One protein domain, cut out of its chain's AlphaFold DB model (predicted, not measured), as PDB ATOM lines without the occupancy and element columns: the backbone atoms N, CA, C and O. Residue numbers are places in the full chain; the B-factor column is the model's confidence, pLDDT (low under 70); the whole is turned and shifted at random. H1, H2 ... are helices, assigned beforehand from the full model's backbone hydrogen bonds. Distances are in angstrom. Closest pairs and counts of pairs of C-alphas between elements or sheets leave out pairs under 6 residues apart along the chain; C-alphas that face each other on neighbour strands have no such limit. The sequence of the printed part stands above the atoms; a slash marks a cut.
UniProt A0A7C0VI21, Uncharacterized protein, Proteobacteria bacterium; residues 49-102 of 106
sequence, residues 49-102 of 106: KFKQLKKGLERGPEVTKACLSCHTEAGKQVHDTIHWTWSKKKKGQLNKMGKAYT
ATOM      1  N   LYS A  49       0.643  -8.243  68.542       94.69
ATOM      2  CA  LYS A  49       1.686  -8.577  69.518       94.69
ATOM      3  C   LYS A  49       3.037  -7.928  69.197       94.69
ATOM      4  O   LYS A  49       3.855  -7.781  70.103       94.69
ATOM      5  N   PHE A  50       3.274  -7.482  67.960       94.31
ATOM      6  CA  PHE A  50       4.560  -6.895  67.569       94.31
ATOM      7  C   PHE A  50       4.609  -5.400  67.871       94.31
ATOM      8  O   PHE A  50       3.861  -4.609  67.299       94.31
ATOM      9  N   LYS A  51       5.533  -4.987  68.745       94.75
ATOM     10  CA  LYS A  51       5.732  -3.571  69.103       94.75
ATOM     11  C   LYS A  51       6.096  -2.717  67.882       94.75
ATOM     12  O   LYS A  51       5.643  -1.584  67.776       94.75
ATOM     13  N   GLN A  52       6.849  -3.282  66.939       93.00
ATOM     14  CA  GLN A  52       7.296  -2.633  65.703       93.00
ATOM     15  C   GLN A  52       6.135  -2.189  64.798       93.00
ATOM     16  O   GLN A  52       6.309  -1.264  64.007       93.00
ATOM     17  N   LEU A  53       4.964  -2.828  64.930       94.56
ATOM     18  CA  LEU A  53       3.763  -2.548  64.140       94.56
ATOM     19  C   LEU A  53       2.763  -1.619  64.849       94.56
ATOM     20  O   LEU A  53       1.715  -1.326  64.289       94.56
ATOM     21  N   LYS A  54       3.062  -1.149  66.070       93.88
ATOM     22  CA  LYS A  54       2.152  -0.291  66.856       93.88
ATOM     23  C   LYS A  54       2.296   1.211  66.590       93.88
ATOM     24  O   LYS A  54       1.561   2.000  67.173       93.88
ATOM     25  N   LYS A  55       3.256   1.617  65.763       89.75
ATOM     26  CA  LYS A  55       3.449   3.017  65.352       89.75
ATOM     27  C   LYS A  55       2.543   3.372  64.167       89.75
ATOM     28  O   LYS A  55       2.025   2.474  63.510       89.75
ATOM     29  N   GLY A  56       2.418   4.663  63.856       93.38
ATOM     30  CA  GLY A  56       1.806   5.105  62.599       93.38
ATOM     31  C   GLY A  56       2.553   4.518  61.395       93.38
ATOM     32  O   GLY A  56       3.779   4.618  61.318       93.38
ATOM     33  N   LEU A  57       1.818   3.851  60.506       94.31
ATOM     34  CA  LEU A  57       2.300   3.292  59.242       94.31
ATOM     35  C   LEU A  57       1.349   3.787  58.151       94.31
ATOM     36  O   LEU A  57       0.306   3.179  57.915       94.31
ATOM     37  N   GLU A  58       1.672   4.917  57.532       95.75
ATOM     38  CA  GLU A  58       0.765   5.605  56.602       95.75
ATOM     39  C   GLU A  58       0.887   5.059  55.178       95.75
ATOM     40  O   GLU A  58      -0.008   5.223  54.350       95.75
ATOM     41  N   ARG A  59       2.007   4.387  54.877       97.12
ATOM     42  CA  ARG A  59       2.323   3.899  53.532       97.12
ATOM     43  C   ARG A  59       2.873   2.479  53.562       97.12
ATOM     44  O   ARG A  59       3.619   2.098  54.461       97.12
ATOM     45  N   GLY A  60       2.607   1.721  52.498       95.69
ATOM     46  CA  GLY A  60       3.119   0.353  52.323       95.69
ATOM     47  C   GLY A  60       4.627   0.187  52.601       95.69
ATOM     48  O   GLY A  60       4.986  -0.702  53.373       95.69
ATOM     49  N   PRO A  61       5.523   1.055  52.082       96.50
ATOM     50  CA  PRO A  61       6.962   0.944  52.340       96.50
ATOM     51  C   PRO A  61       7.360   1.049  53.820       96.50
ATOM     52  O   PRO A  61       8.367   0.470  54.228       96.50
ATOM     53  N   GLU A  62       6.590   1.767  54.640       97.25
ATOM     54  CA  GLU A  62       6.852   1.872  56.082       97.25
ATOM     55  C   GLU A  62       6.548   0.555  56.794       97.25
ATOM     56  O   GLU A  62       7.317   0.138  57.665       97.25
ATOM     57  N   VAL A  63       5.479  -0.132  56.376       96.00
ATOM     58  CA  VAL A  63       5.148  -1.487  56.837       96.00
ATOM     59  C   VAL A  63       6.259  -2.454  56.431       96.00
ATOM     60  O   VAL A  63       6.786  -3.168  57.280       96.00
ATOM     61  N   THR A  64       6.691  -2.430  55.165       96.88
ATOM     62  CA  THR A  64       7.794  -3.277  54.683       96.88
ATOM     63  C   THR A  64       9.069  -3.045  55.488       96.88
ATOM     64  O   THR A  64       9.697  -4.009  55.920       96.88
ATOM     65  N   LYS A  65       9.429  -1.785  55.768       96.31
ATOM     66  CA  LYS A  65      10.593  -1.458  56.604       96.31
ATOM     67  C   LYS A  65      10.476  -2.046  58.015       96.31
ATOM     68  O   LYS A  65      11.483  -2.483  58.562       96.31
ATOM     69  N   ALA A  66       9.274  -2.080  58.595       96.44
ATOM     70  CA  ALA A  66       9.043  -2.735  59.881       96.44
ATOM     71  C   ALA A  66       9.196  -4.264  59.787       96.44
ATOM     72  O   ALA A  66       9.851  -4.854  60.637       96.44
ATOM     73  N   CYS A  67       8.675  -4.913  58.740       96.06
ATOM     74  CA  CYS A  67       8.836  -6.360  58.542       96.06
ATOM     75  C   CYS A  67      10.311  -6.766  58.363       96.06
ATOM     76  O   CYS A  67      10.771  -7.762  58.929       96.06
ATOM     77  N   LEU A  68      11.074  -5.971  57.606       97.12
ATOM     78  CA  LEU A  68      12.487  -6.228  57.313       97.12
ATOM     79  C   LEU A  68      13.411  -6.051  58.530       97.12
ATOM     80  O   LEU A  68      14.564  -6.462  58.455       97.12
ATOM     81  N   SER A  69      12.932  -5.514  59.663       95.69
ATOM     82  CA  SER A  69      13.744  -5.452  60.890       95.69
ATOM     83  C   SER A  69      14.037  -6.831  61.486       95.69
ATOM     84  O   SER A  69      14.958  -6.969  62.282       95.69
ATOM     85  N   CYS A  70      13.223  -7.836  61.145       95.81
ATOM     86  CA  CYS A  70      13.414  -9.227  61.561       95.81
ATOM     87  C   CYS A  70      13.581 -10.167  60.355       95.81
ATOM     88  O   CYS A  70      14.292 -11.161  60.449       95.81
ATOM     89  N   HIS A  71      12.969  -9.841  59.212       96.81
ATOM     90  CA  HIS A  71      13.068 -10.618  57.974       96.81
ATOM     91  C   HIS A  71      14.056  -9.992  56.980       96.81
ATOM     92  O   HIS A  71      13.676  -9.615  55.872       96.81
ATOM     93  N   THR A  72      15.322  -9.870  57.372       98.06
ATOM     94  CA  THR A  72      16.332  -9.068  56.653       98.06
ATOM     95  C   THR A  72      16.570  -9.505  55.203       98.06
ATOM     96  O   THR A  72      16.809  -8.661  54.343       98.06
ATOM     97  N   GLU A  73      16.426 -10.798  54.897       98.38
ATOM     98  CA  GLU A  73      16.628 -11.334  53.540       98.38
ATOM     99  C   GLU A  73      15.333 -11.514  52.739       98.38
ATOM    100  O   GLU A  73      15.386 -11.727  51.526       98.38
ATOM    101  N   ALA A  74      14.161 -11.402  53.372       98.00
ATOM    102  CA  ALA A  74      12.893 -11.732  52.720       98.00
ATOM    103  C   ALA A  74      12.601 -10.830  51.515       98.00
ATOM    104  O   ALA A  74      12.064 -11.300  50.516       98.00
ATOM    105  N   GLY A  75      12.998  -9.553  51.572       97.75
ATOM    106  CA  GLY A  75      12.865  -8.643  50.432       97.75
ATOM    107  C   GLY A  75      13.607  -9.156  49.196       97.75
ATOM    108  O   GLY A  75      13.021  -9.239  48.121       97.75
ATOM    109  N   LYS A  76      14.867  -9.585  49.362       97.69
ATOM    110  CA  LYS A  76      15.668 -10.155  48.266       97.69
ATOM    111  C   LYS A  76      15.046 -11.449  47.747       97.69
ATOM    112  O   LYS A  76      14.813 -11.581  46.554       97.69
ATOM    113  N   GLN A  77      14.687 -12.350  48.658       98.06
ATOM    114  CA  GLN A  77      14.075 -13.632  48.309       98.06
ATOM    115  C   GLN A  77      12.787 -13.451  47.499       98.06
ATOM    116  O   GLN A  77      12.601 -14.136  46.499       98.06
ATOM    117  N   VAL A  78      11.912 -12.518  47.893       97.44
ATOM    118  CA  VAL A  78      10.682 -12.203  47.149       97.44
ATOM    119  C   VAL A  78      11.008 -11.639  45.770       97.44
ATOM    120  O   VAL A  78      10.372 -12.050  44.794       97.44
ATOM    121  N   HIS A  79      11.998 -10.746  45.678       96.88
ATOM    122  CA  HIS A  79      12.412 -10.138  44.414       96.88
ATOM    123  C   HIS A  79      12.922 -11.157  43.387       96.88
ATOM    124  O   HIS A  79      12.730 -10.946  42.191       96.88
ATOM    125  N   ASP A  80      13.465 -12.286  43.841       95.81
ATOM    126  CA  ASP A  80      13.916 -13.382  42.977       95.81
ATOM    127  C   ASP A  80      12.766 -14.282  42.474       95.81
ATOM    128  O   ASP A  80      12.966 -15.154  41.624       95.81
ATOM    129  N   THR A  81      11.536 -14.096  42.970       95.69
ATOM    130  CA  THR A  81      10.393 -14.947  42.602       95.69
ATOM    131  C   THR A  81       9.609 -14.444  41.388       95.69
ATOM    132  O   THR A  81       9.643 -13.272  41.000       95.69
ATOM    133  N   ILE A  82       8.778 -15.331  40.829       95.44
ATOM    134  CA  ILE A  82       7.805 -14.986  39.782       95.44
ATOM    135  C   ILE A  82       6.734 -13.988  40.254       95.44
ATOM    136  O   ILE A  82       6.133 -13.317  39.420       95.44
ATOM    137  N   HIS A  83       6.482 -13.879  41.565       96.81
ATOM    138  CA  HIS A  83       5.476 -12.963  42.116       96.81
ATOM    139  C   HIS A  83       5.941 -11.506  42.079       96.81
ATOM    140  O   HIS A  83       5.100 -10.612  42.007       96.81
ATOM    141  N   TRP A  84       7.256 -11.279  42.083       97.25
ATOM    142  CA  TRP A  84       7.850  -9.955  41.931       97.25
ATOM    143  C   TRP A  84       8.214  -9.653  40.481       97.25
ATOM    144  O   TRP A  84       7.791  -8.651  39.919       97.25
ATOM    145  N   THR A  85       8.970 -10.554  39.848       95.06
ATOM    146  CA  THR A  85       9.471 -10.342  38.482       95.06
ATOM    147  C   THR A  85       8.385 -10.453  37.416       95.06
ATOM    148  O   THR A  85       8.592 -10.008  36.288       95.06
ATOM    149  N   TRP A  86       7.264 -11.118  37.735       96.50
ATOM    150  CA  TRP A  86       6.201 -11.481  36.788       96.50
ATOM    151  C   TRP A  86       6.719 -12.196  35.536       96.50
ATOM    152  O   TRP A  86       6.094 -12.172  34.473       96.50
ATOM    153  N   SER A  87       7.866 -12.858  35.676       93.31
ATOM    154  CA  SER A  87       8.653 -13.420  34.594       93.31
ATOM    155  C   SER A  87       9.143 -14.809  34.973       93.31
ATOM    156  O   SER A  87       9.589 -15.056  36.089       93.31
ATOM    157  N   LYS A  88       9.127 -15.722  34.010       89.31
ATOM    158  CA  LYS A  88       9.701 -17.058  34.104       89.31
ATOM    159  C   LYS A  88      10.377 -17.398  32.780       89.31
ATOM    160  O   LYS A  88       9.793 -17.223  31.714       89.31
ATOM    161  N   LYS A  89      11.594 -17.940  32.846       83.88
ATOM    162  CA  LYS A  89      12.270 -18.565  31.701       83.88
ATOM    163  C   LYS A  89      12.421 -20.056  31.987       83.88
ATOM    164  O   LYS A  89      13.053 -20.430  32.973       83.88
ATOM    165  N   LYS A  90      11.821 -20.920  31.166       77.69
ATOM    166  CA  LYS A  90      12.048 -22.372  31.255       77.69
ATOM    167  C   LYS A  90      13.363 -22.713  30.543       77.69
ATOM    168  O   LYS A  90      13.675 -22.115  29.513       77.69
ATOM    169  N   LYS A  91      14.138 -23.673  31.066       76.94
ATOM    170  CA  LYS A  91      15.325 -24.195  30.360       76.94
ATOM    171  C   LYS A  91      14.913 -24.676  28.960       76.94
ATOM    172  O   LYS A  91      13.910 -25.374  28.835       76.94
ATOM    173  N   GLY A  92      15.661 -24.268  27.937       77.81
ATOM    174  CA  GLY A  92      15.383 -24.588  26.531       77.81
ATOM    175  C   GLY A  92      14.419 -23.638  25.808       77.81
ATOM    176  O   GLY A  92      14.241 -23.781  24.607       77.81
ATOM    177  N   GLN A  93      13.817 -22.652  26.488       79.25
ATOM    178  CA  GLN A  93      13.029 -21.612  25.818       79.25
ATOM    179  C   GLN A  93      13.881 -20.382  25.500       79.25
ATOM    180  O   GLN A  93      14.640 -19.892  26.342       79.25
ATOM    181  N   LEU A  94      13.712 -19.862  24.282       74.31
ATOM    182  CA  LEU A  94      14.393 -18.656  23.812       74.31
ATOM    183  C   LEU A  94      13.833 -17.396  24.495       74.31
ATOM    184  O   LEU A  94      14.603 -16.542  24.940       74.31
ATOM    185  N   ASN A  95      12.511 -17.339  24.685       80.62
ATOM    186  CA  ASN A  95      11.802 -16.143  25.140       80.62
ATOM    187  C   ASN A  95      11.383 -16.236  26.616       80.62
ATOM    188  O   ASN A  95      11.108 -17.319  27.137       80.62
ATOM    189  N   LYS A  96      11.330 -15.086  27.298       87.00
ATOM    190  CA  LYS A  96      10.759 -14.975  28.649       87.00
ATOM    191  C   LYS A  96       9.229 -15.045  28.560       87.00
ATOM    192  O   LYS A  96       8.641 -14.484  27.643       87.00
ATOM    193  N   MET A  97       8.598 -15.722  29.514       89.00
ATOM    194  CA  MET A  97       7.140 -15.814  29.656       89.00
ATOM    195  C   MET A  97       6.707 -15.225  31.002       89.00
ATOM    196  O   MET A  97       7.539 -15.028  31.882       89.00
ATOM    197  N   GLY A  98       5.411 -14.994  31.199       91.62
ATOM    198  CA  GLY A  98       4.847 -14.494  32.459       91.62
ATOM    199  C   GLY A  98       4.039 -13.222  32.243       91.62
ATOM    200  O   GLY A  98       4.011 -12.689  31.139       91.62
ATOM    201  N   LYS A  99       3.371 -12.725  33.287       94.62
ATOM    202  CA  LYS A  99       2.460 -11.574  33.170       94.62
ATOM    203  C   LYS A  99       3.129 -10.334  32.559       94.62
ATOM    204  O   LYS A  99       2.456  -9.578  31.876       94.62
ATOM    205  N   ALA A 100       4.438 -10.157  32.741       93.25
ATOM    206  CA  ALA A 100       5.185  -9.058  32.128       93.25
ATOM    207  C   ALA A 100       5.341  -9.164  30.593       93.25
ATOM    208  O   ALA A 100       5.675  -8.173  29.954       93.25
ATOM    209  N   TYR A 101       5.131 -10.347  30.004       91.81
ATOM    210  CA  TYR A 101       5.411 -10.633  28.588       91.81
ATOM    211  C   TYR A 101       4.250 -11.298  27.837       91.81
ATOM    212  O   TYR A 101       4.338 -11.499  26.628       91.81
ATOM    213  N   THR A 102       3.178 -11.682  28.531       90.81
ATOM    214  CA  THR A 102       2.042 -12.393  27.935       90.81
ATOM    215  C   THR A 102       0.950 -11.412  27.515       90.81
ATOM    216  O   THR A 102       0.408 -10.698  28.356       90.81
TER     217      THR A 102
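What this domain is: This is residues 49 to 102 of the 106 residues of an uncharacterized protein of Proteobacteria bacterium (UniProt A0A7C0VI21). This domain has little regular structure: from residue 49 a loop arches beside H1 at one end, the short helices H1, H2 and H3 follow one another like beads, and a long loop, residues 86 to 102, runs out and folds back at the other end. Its residues 90 to 95 stick out. The printed part has 54 residues, 18 of them in three named helices, with no named strand; the class is all helix. It is an extended rod, 48 by 20 by 14 A, with a radius of gyration of the C-alphas of 16.2 A.

How they stand to each other: Look first at H1, residues 60 to 67, which is apart from H2, residues 74 to 79, and from H3, residues 82 to 85. H2 and H3 are close but not clearly touching; their closest C-alphas, of Val 78 and Trp 84, are 6.3 A apart. In H1 and H2 every O i to N i+4 pair is within hydrogen-bond range; H3 is too short for one.

Where its parts are: Find C-alpha 60 at (3.119, 0.353, 52.323); from there H1 runs 10.8 A. H2 runs 8.5 A and H3 5.1 A, ending at C-alpha 85, (9.471, -10.342, 38.482).

The domain as a whole: The C-alphas farthest apart, of Lys 55 and Gly 92, are 49.1 A apart. The H1 to H2 link is short, the H2 to H3 link tight. The printed part has no cut, and no printed residue is under 70 in pLDDT.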